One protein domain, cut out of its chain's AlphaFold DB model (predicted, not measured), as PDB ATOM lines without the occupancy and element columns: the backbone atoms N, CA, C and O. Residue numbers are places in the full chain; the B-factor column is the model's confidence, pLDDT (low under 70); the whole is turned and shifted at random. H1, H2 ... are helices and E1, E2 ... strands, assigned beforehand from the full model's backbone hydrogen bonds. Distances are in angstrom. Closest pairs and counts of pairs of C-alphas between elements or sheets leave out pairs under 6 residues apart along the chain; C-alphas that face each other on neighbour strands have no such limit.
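Overview. This is residues 11 to 83 and 99 to 127 of the 139 residues of an uncharacterized protein of Aspergillus caelatus (UniProt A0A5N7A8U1). Three parallel strands stand side by side as a small wall; helices H2, H3 and H4 form an arc on one side of it, spaced off rather than closely packed on it, and short H1 lies beyond H2. The printed part has 102 residues, in the order H1 H2 E1 H3 E2 H4 E3, with sheet order E1 E2 E3. It is mixed, helices and strands, and compact, with a radius of gyration of the C-alphas of 13.6 A and spans of 41 by 33 by 21 A.

Along the chain. Find C-alpha 11 at (38.904, -13.461, 49.493), where H1, residues 11 to 16, begins. H2 follows at 22 to 31, 14.1 A long, then E1 at 37 to 42, 15.4 A. From C-alpha 47 at (34.672, -15.634, 61.007), H3 runs 20.9 A to residue 61. E2 is 75 to 80, 16.8 A, H4 107 to 111, and E3 117 to 121, ending at (19.617, -10.323, 69.977).

Arrangement. Look first at inner strand E2, parallel to both its neighbours: N 40 of E1 and O 77 of E2 are within hydrogen-bond range at 2.9 A, and so are N 78 of E2 and O 119 of E3 at 2.9 A. E1, H3, E2 is a strand-helix-strand unit, two parallel neighbours with a helix between, its crossover right-handed. H2 only grazes the sheet, with residues 22 to 29. H3 is not on it; H4 only just is not, with 4 pairs of C-alphas within 10 A. H2 and H3 touch, closest at C-alphas 26 and 52, 6.3 A, at a shallow tilt of 16 degrees, the same way. H3 touches H4 at C-alphas 53 and 108, 5.8 A. H1 touches H2 at C-alphas 12 and 23, 5.1 A, at a steep tilt of 65 degrees, opposite ways. In H1, H2 and H3 every O i to N i+4 pair is within hydrogen-bond range; H4 has 0 of 1, but 2 of 2 O i to N i+3 pairs.

Size, cuts and confidence. The farthest C-alphas, Ser 65 and Thr 126, are 41.7 A apart. Residues 84 to 98 are not printed; C-alphas 83 and 99 are 6.5 A apart across this cut. H3 to E2 is a long link. Confidence is under 70 at 26 residues, among them 11 to 20 and 122 to 127.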
ATOM      1  N   SER A  11      40.026 -12.771  48.848       56.09
ATOM      2  CA  SER A  11      38.904 -13.461  49.493       56.09
ATOM      3  C   SER A  11      37.610 -12.644  49.455       56.09
ATOM      4  O   SER A  11      36.525 -13.217  49.417       56.09
ATOM      5  N   ILE A  12      37.693 -11.312  49.418       58.38
ATOM      6  CA  ILE A  12      36.539 -10.416  49.270       58.38
ATOM      7  C   ILE A  12      35.871 -10.590  47.896       58.38
ATOM      8  O   ILE A  12      34.646 -10.715  47.829       58.38
ATOM      9  N   ILE A  13      36.654 -10.636  46.813       60.62
ATOM     10  CA  ILE A  13      36.138 -10.725  45.434       60.62
ATOM     11  C   ILE A  13      35.483 -12.085  45.157       60.62
ATOM     12  O   ILE A  13      34.403 -12.144  44.560       60.62
ATOM     13  N   ASP A  14      36.090 -13.171  45.637       58.84
ATOM     14  CA  ASP A  14      35.544 -14.524  45.475       58.84
ATOM     15  C   ASP A  14      34.230 -14.722  46.246       58.84
ATOM     16  O   ASP A  14      33.339 -15.458  45.812       58.84
ATOM     17  N   ASN A  15      34.081 -14.045  47.386       53.72
ATOM     18  CA  ASN A  15      32.862 -14.084  48.187       53.72
ATOM     19  C   ASN A  15      31.764 -13.170  47.610       53.72
ATOM     20  O   ASN A  15      30.598 -13.568  47.572       53.72
ATOM     21  N   LEU A  16      32.117 -12.008  47.046       54.94
ATOM     22  CA  LEU A  16      31.181 -11.147  46.306       54.94
ATOM     23  C   LEU A  16      30.476 -11.903  45.166       54.94
ATOM     24  O   LEU A  16      29.260 -11.777  45.005       54.94
ATOM     25  N   HIS A  17      31.199 -12.769  44.445       53.22
ATOM     26  CA  HIS A  17      30.626 -13.628  43.397       53.22
ATOM     27  C   HIS A  17      29.560 -14.612  43.906       53.22
ATOM     28  O   HIS A  17      28.703 -15.048  43.139       53.22
ATOM     29  N   LYS A  18      29.567 -14.942  45.201       61.44
ATOM     30  CA  LYS A  18      28.613 -15.867  45.833       61.44
ATOM     31  C   LYS A  18      27.434 -15.155  46.500       61.44
ATOM     32  O   LYS A  18      26.699 -15.791  47.250       61.44
ATOM     33  N   ARG A  19      27.244 -13.851  46.238       64.88
ATOM     34  CA  ARG A  19      26.307 -12.977  46.976       64.88
ATOM     35  C   ARG A  19      26.581 -12.955  48.482       64.88
ATOM     36  O   ARG A  19      25.672 -12.745  49.282       64.88
ATOM     37  N   ASP A  20      27.831 -13.178  48.872       68.69
ATOM     38  CA  ASP A  20      28.235 -13.035  50.257       68.69
ATOM     39  C   ASP A  20      28.231 -11.546  50.626       68.69
ATOM     40  O   ASP A  20      28.905 -10.731  49.995       68.69
ATOM     41  N   ARG A  21      27.448 -11.185  51.643       73.50
ATOM     42  CA  ARG A  21      27.348  -9.810  52.153       73.50
ATOM     43  C   ARG A  21      28.491  -9.433  53.097       73.50
ATOM     44  O   ARG A  21      28.718  -8.245  53.329       73.50
ATOM     45  N   ARG A  22      29.228 -10.412  53.634       74.94
ATOM     46  CA  ARG A  22      30.278 -10.196  54.645       74.94
ATOM     47  C   ARG A  22      31.425  -9.302  54.153       74.94
ATOM     48  O   ARG A  22      31.830  -8.420  54.907       74.94
ATOM     49  N   PRO A  23      31.909  -9.423  52.900       69.81
ATOM     50  CA  PRO A  23      32.916  -8.513  52.358       69.81
ATOM     51  C   PRO A  23      32.459  -7.051  52.290       69.81
ATOM     52  O   PRO A  23      33.237  -6.144  52.578       69.81
ATOM     53  N   LEU A  24      31.189  -6.816  51.949       75.81
ATOM     54  CA  LEU A  24      30.618  -5.470  51.924       75.81
ATOM     55  C   LEU A  24      30.534  -4.893  53.340       75.81
ATOM     56  O   LEU A  24      30.928  -3.752  53.562       75.81
ATOM     57  N   MET A  25      30.082  -5.692  54.307       78.94
ATOM     58  CA  MET A  25      30.039  -5.288  55.712       78.94
ATOM     59  C   MET A  25      31.440  -4.963  56.253       78.94
ATOM     60  O   MET A  25      31.625  -3.938  56.903       78.94
ATOM     61  N   ALA A  26      32.444  -5.780  55.924       80.06
ATOM     62  CA  ALA A  26      33.841  -5.524  56.268       80.06
ATOM     63  C   ALA A  26      34.343  -4.185  55.705       80.06
ATOM     64  O   ALA A  26      34.994  -3.410  56.409       80.06
ATOM     65  N   LEU A  27      34.011  -3.892  54.445       77.62
ATOM     66  CA  LEU A  27      34.374  -2.634  53.800       77.62
ATOM     67  C   LEU A  27      33.701  -1.441  54.489       77.62
ATOM     68  O   LEU A  27      34.366  -0.455  54.783       77.62
ATOM     69  N   LEU A  28      32.406  -1.545  54.799       78.19
ATOM     70  CA  LEU A  28      31.666  -0.483  55.486       78.19
ATOM     71  C   LEU A  28      32.251  -0.193  56.876       78.19
ATOM     72  O   LEU A  28      32.468   0.967  57.216       78.19
ATOM     73  N   LEU A  29      32.575  -1.228  57.656       79.88
ATOM     74  CA  LEU A  29      33.150  -1.066  58.996       79.88
ATOM     75  C   LEU A  29      34.571  -0.483  58.978       79.88
ATOM     76  O   LEU A  29      34.967   0.204  59.917       79.88
ATOM     77  N   THR A  30      35.349  -0.742  57.927       79.31
ATOM     78  CA  THR A  30      36.748  -0.285  57.838       79.31
ATOM     79  C   THR A  30      36.913   1.056  57.124       79.31
ATOM     80  O   THR A  30      37.888   1.759  57.387       79.31
ATOM     81  N   ALA A  31      35.980   1.437  56.246       81.06
ATOM     82  CA  ALA A  31      36.097   2.629  55.407       81.06
ATOM     83  C   ALA A  31      35.295   3.846  55.904       81.06
ATOM     84  O   ALA A  31      35.461   4.933  55.351       81.06
ATOM     85  N   LEU A  32      34.436   3.699  56.920       82.50
ATOM     86  CA  LEU A  32      33.569   4.778  57.411       82.50
ATOM     87  C   LEU A  32      34.064   5.343  58.761       82.50
ATOM     88  O   LEU A  32      33.732   4.800  59.815       82.50
ATOM     89  N   PRO A  33      34.830   6.455  58.775       76.31
ATOM     90  CA  PRO A  33      35.442   6.991  60.002       76.31
ATOM     91  C   PRO A  33      34.442   7.638  60.977       76.31
ATOM     92  O   PRO A  33      34.704   7.722  62.177       76.31
ATOM     93  N   ASN A  34      33.286   8.076  60.473       84.69
ATOM     94  CA  ASN A  34      32.253   8.776  61.246       84.69
ATOM     95  C   ASN A  34      31.043   7.885  61.552       84.69
ATOM     96  O   ASN A  34      29.953   8.383  61.816       84.69
ATOM     97  N   LEU A  35      31.209   6.566  61.462       87.75
ATOM     98  CA  LEU A  35      30.142   5.621  61.752       87.75
ATOM     99  C   LEU A  35      29.869   5.616  63.262       87.75
ATOM    100  O   LEU A  35      30.727   5.192  64.030       87.75
ATOM    101  N   THR A  36      28.702   6.111  63.678       92.19
ATOM    102  CA  THR A  36      28.318   6.222  65.098       92.19
ATOM    103  C   THR A  36      27.468   5.059  65.585       92.19
ATOM    104  O   THR A  36      27.598   4.651  66.738       92.19
ATOM    105  N   THR A  37      26.633   4.515  64.701       92.62
ATOM    106  CA  THR A  37      25.672   3.458  65.014       92.62
ATOM    107  C   THR A  37      25.679   2.418  63.901       92.62
ATOM    108  O   THR A  37      25.667   2.765  62.718       92.62
ATOM    109  N   VAL A  38      25.682   1.138  64.273       90.19
ATOM    110  CA  VAL A  38      25.560   0.009  63.343       90.19
ATOM    111  C   VAL A  38      24.436  -0.908  63.793       90.19
ATOM    112  O   VAL A  38      24.437  -1.383  64.924       90.19
ATOM    113  N   CYS A  39      23.524  -1.210  62.872       89.81
ATOM    114  CA  CYS A  39      22.518  -2.253  63.025       89.81
ATOM    115  C   CYS A  39      22.769  -3.315  61.957       89.81
ATOM    116  O   CYS A  39      22.700  -3.011  60.765       89.81
ATOM    117  N   ALA A  40      23.079  -4.545  62.365       85.44
ATOM    118  CA  ALA A  40      23.427  -5.610  61.434       85.44
ATOM    119  C   ALA A  40      22.775  -6.938  61.817       85.44
ATOM    120  O   ALA A  40      22.792  -7.349  62.975       85.44
ATOM    121  N   HIS A  41      22.255  -7.629  60.807       82.88
ATOM    122  CA  HIS A  41      22.004  -9.058  60.901       82.88
ATOM    123  C   HIS A  41      23.298  -9.783  60.555       82.88
ATOM    124  O   HIS A  41      23.898  -9.474  59.524       82.88
ATOM    125  N   VAL A  42      23.737 -10.697  61.417       79.88
ATOM    126  CA  VAL A  42      24.952 -11.481  61.171       79.88
ATOM    127  C   VAL A  42      24.690 -12.969  61.411       79.88
ATOM    128  O   VAL A  42      23.849 -13.327  62.246       79.88
ATOM    129  N   PRO A  43      25.352 -13.856  60.651       78.06
ATOM    130  CA  PRO A  43      25.128 -15.285  60.782       78.06
ATOM    131  C   PRO A  43      25.593 -15.795  62.156       78.06
ATOM    132  O   PRO A  43      26.493 -15.202  62.754       78.06
ATOM    133  N   PRO A  44      25.046 -16.932  62.635       73.44
ATOM    134  CA  PRO A  44      25.432 -17.572  63.900       73.44
ATOM    135  C   PRO A  44      26.945 -17.721  64.113       73.44
ATOM    136  O   PRO A  44      27.436 -17.633  65.238       73.44
ATOM    137  N   SER A  45      27.685 -17.932  63.021       75.75
ATOM    138  CA  SER A  45      29.143 -17.935  62.974       75.75
ATOM    139  C   SER A  45      29.610 -17.056  61.813       75.75
ATOM    140  O   SER A  45      29.392 -17.384  60.643       75.75
ATOM    141  N   ASP A  46      30.259 -15.934  62.139       78.75
ATOM    142  CA  ASP A  46      30.862 -15.026  61.160       78.75
ATOM    143  C   ASP A  46      32.375 -14.844  61.395       78.75
ATOM    144  O   ASP A  46      32.810 -13.876  62.031       78.75
ATOM    145  N   PRO A  47      33.220 -15.757  60.879       80.88
ATOM    146  CA  PRO A  47      34.672 -15.634  61.007       80.88
ATOM    147  C   PRO A  47      35.242 -14.441  60.223       80.88
ATOM    148  O   PRO A  47      36.328 -13.958  60.553       80.88
ATOM    149  N   VAL A  48      34.523 -13.943  59.207       82.69
ATOM    150  CA  VAL A  48      34.952 -12.781  58.419       82.69
ATOM    151  C   VAL A  48      34.811 -11.529  59.271       82.69
ATOM    152  O   VAL A  48      35.792 -10.810  59.461       82.69
ATOM    153  N   LEU A  49      33.628 -11.309  59.851       83.56
ATOM    154  CA  LEU A  49      33.405 -10.197  60.771       83.56
ATOM    155  C   LEU A  49      34.348 -10.278  61.977       83.56
ATOM    156  O   LEU A  49      34.945  -9.271  62.347       83.56
ATOM    157  N   GLY A  50      34.563 -11.473  62.537       84.75
ATOM    158  CA  GLY A  50      35.510 -11.649  63.637       84.75
ATOM    159  C   GLY A  50      36.939 -11.236  63.287       84.75
ATOM    160  O   GLY A  50      37.564 -10.489  64.040       84.75
ATOM    161  N   THR A  51      37.436 -11.639  62.115       85.81
ATOM    162  CA  THR A  51      38.762 -11.221  61.618       85.81
ATOM    163  C   THR A  51      38.848  -9.705  61.444       85.81
ATOM    164  O   THR A  51      39.832  -9.082  61.840       85.81
ATOM    165  N   VAL A  52      37.807  -9.089  60.876       87.38
ATOM    166  CA  VAL A  52      37.751  -7.634  60.670       87.38
ATOM    167  C   VAL A  52      37.812  -6.895  62.000       87.38
ATOM    168  O   VAL A  52      38.610  -5.972  62.148       87.38
ATOM    169  N   LEU A  53      37.020  -7.316  62.985       88.38
ATOM    170  CA  LEU A  53      37.000  -6.676  64.296       88.38
ATOM    171  C   LEU A  53      38.331  -6.842  65.040       88.38
ATOM    172  O   LEU A  53      38.804  -5.885  65.647       88.38
ATOM    173  N   GLN A  54      38.974  -8.013  64.955       89.06
ATOM    174  CA  GLN A  54      40.312  -8.216  65.526       89.06
ATOM    175  C   GLN A  54      41.355  -7.292  64.891       89.06
ATOM    176  O   GLN A  54      42.167  -6.701  65.603       89.06
ATOM    177  N   ASN A  55      41.307  -7.112  63.568       87.44
ATOM    178  CA  ASN A  55      42.185  -6.169  62.875       87.44
ATOM    179  C   ASN A  55      41.918  -4.721  63.297       87.44
ATOM    180  O   ASN A  55      42.850  -3.942  63.467       87.44
ATOM    181  N   ILE A  56      40.655  -4.344  63.498       87.56
ATOM    182  CA  ILE A  56      40.316  -3.005  63.988       87.56
ATOM    183  C   ILE A  56      40.867  -2.799  65.404       87.56
ATOM    184  O   ILE A  56      41.477  -1.764  65.665       87.56
ATOM    185  N   LEU A  57      40.723  -3.786  66.294       88.69
ATOM    186  CA  LEU A  57      41.281  -3.717  67.646       88.69
ATOM    187  C   LEU A  57      42.801  -3.573  67.645       88.69
ATOM    188  O   LEU A  57      43.329  -2.740  68.378       88.69
ATOM    189  N   SER A  58      43.511  -4.350  66.825       88.00
ATOM    190  CA  SER A  58      44.972  -4.263  66.761       88.00
ATOM    191  C   SER A  58      45.433  -2.893  66.258       88.00
ATOM    192  O   SER A  58      46.379  -2.328  66.806       88.00
ATOM    193  N   ILE A  59      44.716  -2.298  65.297       86.56
ATOM    194  CA  ILE A  59      44.964  -0.923  64.841       86.56
ATOM    195  C   ILE A  59      44.690   0.086  65.963       86.56
ATOM    196  O   ILE A  59      45.515   0.970  66.179       86.56
ATOM    197  N   GLN A  60      43.578  -0.047  66.694       85.81
ATOM    198  CA  GLN A  60      43.229   0.841  67.813       85.81
ATOM    199  C   GLN A  60      44.224   0.763  68.982       85.81
ATOM    200  O   GLN A  60      44.411   1.752  69.690       85.81
ATOM    201  N   GLN A  61      44.840  -0.401  69.195       85.19
ATOM    202  CA  GLN A  61      45.864  -0.626  70.220       85.19
ATOM    203  C   GLN A  61      47.256  -0.179  69.767       85.19
ATOM    204  O   GLN A  61      48.086   0.194  70.595       85.19
ATOM    205  N   SER A  62      47.526  -0.199  68.460       81.75
ATOM    206  CA  SER A  62      48.741   0.396  67.923       81.75
ATOM    207  C   SER A  62      48.656   1.916  68.107       81.75
ATOM    208  O   SER A  62      47.779   2.562  67.542       81.75
ATOM    209  N   ASN A  63      49.556   2.508  68.898       66.19
ATOM    210  CA  ASN A  63      49.649   3.963  69.134       66.19
ATOM    211  C   ASN A  63      50.108   4.752  67.882       66.19
ATOM    212  O   ASN A  63      50.840   5.735  67.975       66.19
ATOM    213  N   ASN A  64      49.716   4.308  66.691       68.88
ATOM    214  CA  ASN A  64      50.029   4.956  65.432       68.88
ATOM    215  C   ASN A  64      49.150   6.194  65.236       68.88
ATOM    216  O   ASN A  64      47.962   6.186  65.542       68.88
ATOM    217  N   SER A  65      49.713   7.238  64.630       66.94
ATOM    218  CA  SER A  65      49.044   8.518  64.344       66.94
ATOM    219  C   SER A  65      47.921   8.437  63.295       66.94
ATOM    220  O   SER A  65      47.492   9.464  62.770       66.94
ATOM    221  N   GLN A  66      47.481   7.234  62.918       69.06
ATOM    222  CA  GLN A  66      46.436   7.038  61.920       69.06
ATOM    223  C   GLN A  66      45.042   7.140  62.547       69.06
ATOM    224  O   GLN A  66      44.857   6.761  63.704       69.06
ATOM    225  N   PRO A  67      44.039   7.618  61.786       72.00
ATOM    226  CA  PRO A  67      42.661   7.619  62.249       72.00
ATOM    227  C   PRO A  67      42.231   6.185  62.560       72.00
ATOM    228  O   PRO A  67      42.237   5.310  61.691       72.00
ATOM    229  N   SER A  68      41.891   5.949  63.824       80.31
ATOM    230  CA  SER A  68      41.432   4.652  64.295       80.31
ATOM    231  C   SER A  68      40.084   4.303  63.644       80.31
ATOM    232  O   SER A  68      39.136   5.087  63.759       80.31
ATOM    233  N   PRO A  69      39.954   3.144  62.974       84.31
ATOM    234  CA  PRO A  69      38.669   2.694  62.454       84.31
ATOM    235  C   PRO A  69      37.654   2.574  63.592       84.31
ATOM    236  O   PRO A  69      38.024   2.214  64.712       84.31
ATOM    237  N   LEU A  70      36.386   2.882  63.306       84.75
ATOM    238  CA  LEU A  70      35.287   2.837  64.279       84.75
ATOM    239  C   LEU A  70      35.511   3.686  65.549       84.75
ATOM    240  O   LEU A  70      34.837   3.462  66.545       84.75
ATOM    241  N   ALA A  71      36.409   4.681  65.531       84.62
ATOM    242  CA  ALA A  71      36.668   5.533  66.701       84.62
ATOM    243  C   ALA A  71      35.424   6.280  67.209       84.62
ATOM    244  O   ALA A  71      35.332   6.599  68.393       84.62
ATOM    245  N   SER A  72      34.492   6.568  66.300       88.75
ATOM    246  CA  SER A  72      33.237   7.267  66.589       88.75
ATOM    247  C   SER A  72      32.074   6.317  66.882       88.75
ATOM    248  O   SER A  72      30.985   6.795  67.198       88.75
ATOM    249  N   LEU A  73      32.274   4.998  66.761       91.31
ATOM    250  CA  LEU A  73      31.208   4.015  66.917       91.31
ATOM    251  C   LEU A  73      30.799   3.941  68.386       91.31
ATOM    252  O   LEU A  73      31.519   3.386  69.209       91.31
ATOM    253  N   GLY A  74      29.634   4.502  68.699       92.25
ATOM    254  CA  GLY A  74      29.043   4.486  70.030       92.25
ATOM    255  C   GLY A  74      28.075   3.327  70.237       92.25
ATOM    256  O   GLY A  74      27.951   2.839  71.358       92.25
ATOM    257  N   GLU A  75      27.412   2.866  69.180       94.81
ATOM    258  CA  GLU A  75      26.295   1.929  69.292       94.81
ATOM    259  C   GLU A  75      26.396   0.792  68.273       94.81
ATOM    260  O   GLU A  75      26.579   1.012  67.073       94.81
ATOM    261  N   LEU A  76      26.237  -0.442  68.750       91.19
ATOM    262  CA  LEU A  76      26.234  -1.644  67.927       91.19
ATOM    263  C   LEU A  76      25.059  -2.549  68.305       91.19
ATOM    264  O   LEU A  76      24.967  -3.037  69.433       91.19
ATOM    265  N   TYR A  77      24.190  -2.807  67.332       91.12
ATOM    266  CA  TYR A  77      23.032  -3.687  67.437       91.12
ATOM    267  C   TYR A  77      23.226  -4.870  66.488       91.12
ATOM    268  O   TYR A  77      23.200  -4.703  65.266       91.12
ATOM    269  N   LEU A  78      23.439  -6.063  67.044       86.62
ATOM    270  CA  LEU A  78      23.596  -7.294  66.272       86.62
ATOM    271  C   LEU A  78      22.396  -8.212  66.465       86.62
ATOM    272  O   LEU A  78      21.994  -8.513  67.590       86.62
ATOM    273  N   PHE A  79      21.860  -8.685  65.347       84.62
ATOM    274  CA  PHE A  79      20.729  -9.597  65.286       84.62
ATOM    275  C   PHE A  79      21.181 -10.912  64.655       84.62
ATOM    276  O   PHE A  79      21.781 -10.906  63.578       84.62
ATOM    277  N   GLY A  80      20.880 -12.041  65.294       79.50
ATOM    278  CA  GLY A  80      21.089 -13.345  64.672       79.50
ATOM    279  C   GLY A  80      20.282 -13.485  63.382       79.50
ATOM    280  O   GLY A  80      19.088 -13.185  63.335       79.50
ATOM    281  N   GLU A  81      20.940 -13.908  62.308       77.62
ATOM    282  CA  GLU A  81      20.242 -14.281  61.084       77.62
ATOM    283  C   GLU A  81      19.467 -15.583  61.277       77.62
ATOM    284  O   GLU A  81      19.999 -16.569  61.784       77.62
ATOM    285  N   VAL A  82      18.224 -15.605  60.795       70.19
ATOM    286  CA  VAL A  82      17.447 -16.841  60.701       70.19
ATOM    287  C   VAL A  82      17.994 -17.655  59.524       70.19
ATOM    288  O   VAL A  82      17.981 -17.151  58.392       70.19
ATOM    289  N   PRO A  83      18.467 -18.898  59.738       63.69
ATOM    290  CA  PRO A  83      18.920 -19.744  58.647       63.69
ATOM    291  C   PRO A  83      17.769 -19.979  57.669       63.69
ATOM    292  O   PRO A  83      16.749 -20.577  58.011       63.69
ATOM    293  N   GLY A  99      19.013 -20.840  65.320       53.44
ATOM    294  CA  GLY A  99      19.209 -19.398  65.167       53.44
ATOM    295  C   GLY A  99      20.118 -18.792  66.234       53.44
ATOM    296  O   GLY A  99      20.140 -17.570  66.389       53.44
ATOM    297  N   THR A 100      20.845 -19.621  66.988       59.28
ATOM    298  CA  THR A 100      21.575 -19.161  68.164       59.28
ATOM    299  C   THR A 100      22.918 -18.542  67.816       59.28
ATOM    300  O   THR A 100      23.721 -19.050  67.034       59.28
ATOM    301  N   PHE A 101      23.154 -17.378  68.400       63.84
ATOM    302  CA  PHE A 101      24.287 -16.528  68.085       63.84
ATOM    303  C   PHE A 101      25.528 -16.905  68.903       63.84
ATOM    304  O   PHE A 101      25.498 -16.816  70.131       63.84
ATOM    305  N   GLN A 102      26.635 -17.292  68.255       68.12
ATOM    306  CA  GLN A 102      27.867 -17.644  68.971       68.12
ATOM    307  C   GLN A 102      28.809 -16.445  69.124       68.12
ATOM    308  O   GLN A 102      29.273 -15.852  68.150       68.12
ATOM    309  N   LEU A 103      29.190 -16.142  70.368       70.38
ATOM    310  CA  LEU A 103      30.083 -15.021  70.683       70.38
ATOM    311  C   LEU A 103      31.552 -15.254  70.266       70.38
ATOM    312  O   LEU A 103      32.348 -14.318  70.262       70.38
ATOM    313  N   ASN A 104      31.916 -16.479  69.877       75.00
ATOM    314  CA  ASN A 104      33.295 -16.896  69.585       75.00
ATOM    315  C   ASN A 104      34.017 -16.020  68.548       75.00
ATOM    316  O   ASN A 104      35.231 -15.855  68.623       75.00
ATOM    317  N   HIS A 105      33.287 -15.443  67.591       76.19
ATOM    318  CA  HIS A 105      33.860 -14.534  66.592       76.19
ATOM    319  C   HIS A 105      33.592 -13.058  66.890       76.19
ATOM    320  O   HIS A 105      34.218 -12.193  66.289       76.19
ATOM    321  N   LEU A 106      32.688 -12.757  67.821       82.50
ATOM    322  CA  LEU A 106      32.209 -11.401  68.078       82.50
ATOM    323  C   LEU A 106      32.722 -10.810  69.380       82.50
ATOM    324  O   LEU A 106      32.599  -9.607  69.558       82.50
ATOM    325  N   TRP A 107      33.389 -11.589  70.234       86.00
ATOM    326  CA  TRP A 107      34.065 -11.072  71.425       86.00
ATOM    327  C   TRP A 107      34.918  -9.804  71.191       86.00
ATOM    328  O   TRP A 107      34.954  -8.980  72.106       86.00
ATOM    329  N   PRO A 108      35.546  -9.551  70.014       88.31
ATOM    330  CA  PRO A 108      36.287  -8.312  69.791       88.31
ATOM    331  C   PRO A 108      35.442  -7.037  69.943       88.31
ATOM    332  O   PRO A 108      35.980  -5.993  70.306       88.31
ATOM    333  N   VAL A 109      34.122  -7.100  69.717       88.06
ATOM    334  CA  VAL A 109      33.244  -5.925  69.873       88.06
ATOM    335  C   VAL A 109      33.255  -5.381  71.302       88.06
ATOM    336  O   VAL A 109      33.082  -4.184  71.496       88.06
ATOM    337  N   LEU A 110      33.526  -6.240  72.293       88.19
ATOM    338  CA  LEU A 110      33.584  -5.882  73.713       88.19
ATOM    339  C   LEU A 110      34.754  -4.949  74.049       88.19
ATOM    340  O   LEU A 110      34.753  -4.321  75.103       88.19
ATOM    341  N   TYR A 111      35.749  -4.866  73.166       89.62
ATOM    342  CA  TYR A 111      36.972  -4.095  73.378       89.62
ATOM    343  C   TYR A 111      37.090  -2.895  72.432       89.62
ATOM    344  O   TYR A 111      38.117  -2.216  72.440       89.62
ATOM    345  N   LEU A 112      36.070  -2.630  71.605       88.69
ATOM    346  CA  LEU A 112      36.093  -1.508  70.670       88.69
ATOM    347  C   LEU A 112      36.112  -0.180  71.429       88.69
ATOM    348  O   LEU A 112      35.227   0.128  72.229       88.69
ATOM    349  N   LYS A 113      37.118   0.642  71.133       84.69
ATOM    350  CA  LYS A 113      37.245   1.979  71.702       84.69
ATOM    351  C   LYS A 113      36.104   2.862  71.200       84.69
ATOM    352  O   LYS A 113      35.929   3.014  69.997       84.69
ATOM    353  N   GLY A 114      35.375   3.472  72.130       85.19
ATOM    354  CA  GLY A 114      34.258   4.371  71.827       85.19
ATOM    355  C   GLY A 114      32.884   3.712  71.912       85.19
ATOM    356  O   GLY A 114      31.902   4.441  72.065       85.19
ATOM    357  N   LEU A 115      32.814   2.374  71.921       91.62
ATOM    358  CA  LEU A 115      31.550   1.653  72.021       91.62
ATOM    359  C   LEU A 115      30.936   1.847  73.414       91.62
ATOM    360  O   LEU A 115      31.538   1.511  74.432       91.62
ATOM    361  N   LYS A 116      29.727   2.409  73.449       93.50
ATOM    362  CA  LYS A 116      28.943   2.686  74.663       93.50
ATOM    363  C   LYS A 116      27.782   1.717  74.823       93.50
ATOM    364  O   LYS A 116      27.400   1.392  75.943       93.50
ATOM    365  N   THR A 117      27.220   1.263  73.708       94.31
ATOM    366  CA  THR A 117      26.038   0.409  73.693       94.31
ATOM    367  C   THR A 117      26.281  -0.782  72.789       94.31
ATOM    368  O   THR A 117      26.550  -0.632  71.599       94.31
ATOM    369  N   LEU A 118      26.145  -1.972  73.366       91.56
ATOM    370  CA  LEU A 118      26.153  -3.236  72.652       91.56
ATOM    371  C   LEU A 118      24.837  -3.951  72.936       91.56
ATOM    372  O   LEU A 118      24.559  -4.305  74.080       91.56
ATOM    373  N   SER A 119      24.040  -4.165  71.895       89.38
ATOM    374  CA  SER A 119      22.815  -4.955  71.973       89.38
ATOM    375  C   SER A 119      22.963  -6.184  71.097       89.38
ATOM    376  O   SER A 119      23.264  -6.081  69.909       89.38
ATOM    377  N   LEU A 120      22.757  -7.349  71.695       85.25
ATOM    378  CA  LEU A 120      22.886  -8.631  71.026       85.25
ATOM    379  C   LEU A 120      21.556  -9.373  71.160       85.25
ATOM    380  O   LEU A 120      21.111  -9.659  72.271       85.25
ATOM    381  N   TYR A 121      20.920  -9.666  70.030       80.38
ATOM    382  CA  TYR A 121      19.617 -10.323  69.977       80.38
ATOM    383  C   TYR A 121      19.760 -11.746  69.436       80.38
ATOM    384  O   TYR A 121      20.371 -11.957  68.387       80.38
ATOM    385  N   GLY A 122      19.165 -12.716  70.140       69.31
ATOM    386  CA  GLY A 122      19.207 -14.133  69.755       69.31
ATOM    387  C   GLY A 122      20.455 -14.895  70.224       69.31
ATOM    388  O   GLY A 122      20.842 -15.872  69.588       69.31
ATOM    389  N   ILE A 123      21.108 -14.465  71.313       62.12
ATOM    390  CA  ILE A 123      22.229 -15.215  71.906       62.12
ATOM    391  C   ILE A 123      21.725 -16.442  72.658       62.12
ATOM    392  O   ILE A 123      20.827 -16.334  73.490       62.12
ATOM    393  N   ASP A 124      22.397 -17.571  72.440       60.03
ATOM    394  CA  ASP A 124      22.348 -18.700  73.360       60.03
ATOM    395  C   ASP A 124      23.468 -18.596  74.397       60.03
ATOM    396  O   ASP A 124      24.658 -18.704  74.095       60.03
ATOM    397  N   THR A 125      23.078 -18.350  75.643       54.38
ATOM    398  CA  THR A 125      23.995 -18.271  76.784       54.38
ATOM    399  C   THR A 125      24.328 -19.645  77.370       54.38
ATOM    400  O   THR A 125      25.144 -19.728  78.288       54.38
ATOM    401  N   THR A 126      23.734 -20.738  76.874       52.91
ATOM    402  CA  THR A 126      23.923 -22.084  77.444       52.91
ATOM    403  C   THR A 126      25.308 -22.685  77.180       52.91
ATOM    404  O   THR A 126      25.699 -23.633  77.861       52.91
ATOM    405  N   ALA A 127      26.115 -22.083  76.298       46.47
ATOM    406  CA  ALA A 127      27.529 -22.431  76.130       46.47
ATOM    407  C   ALA A 127      28.415 -22.026  77.330       46.47
ATOM    408  O   ALA A 127      29.556 -22.476  77.425       46.47
TER     409      ALA A 127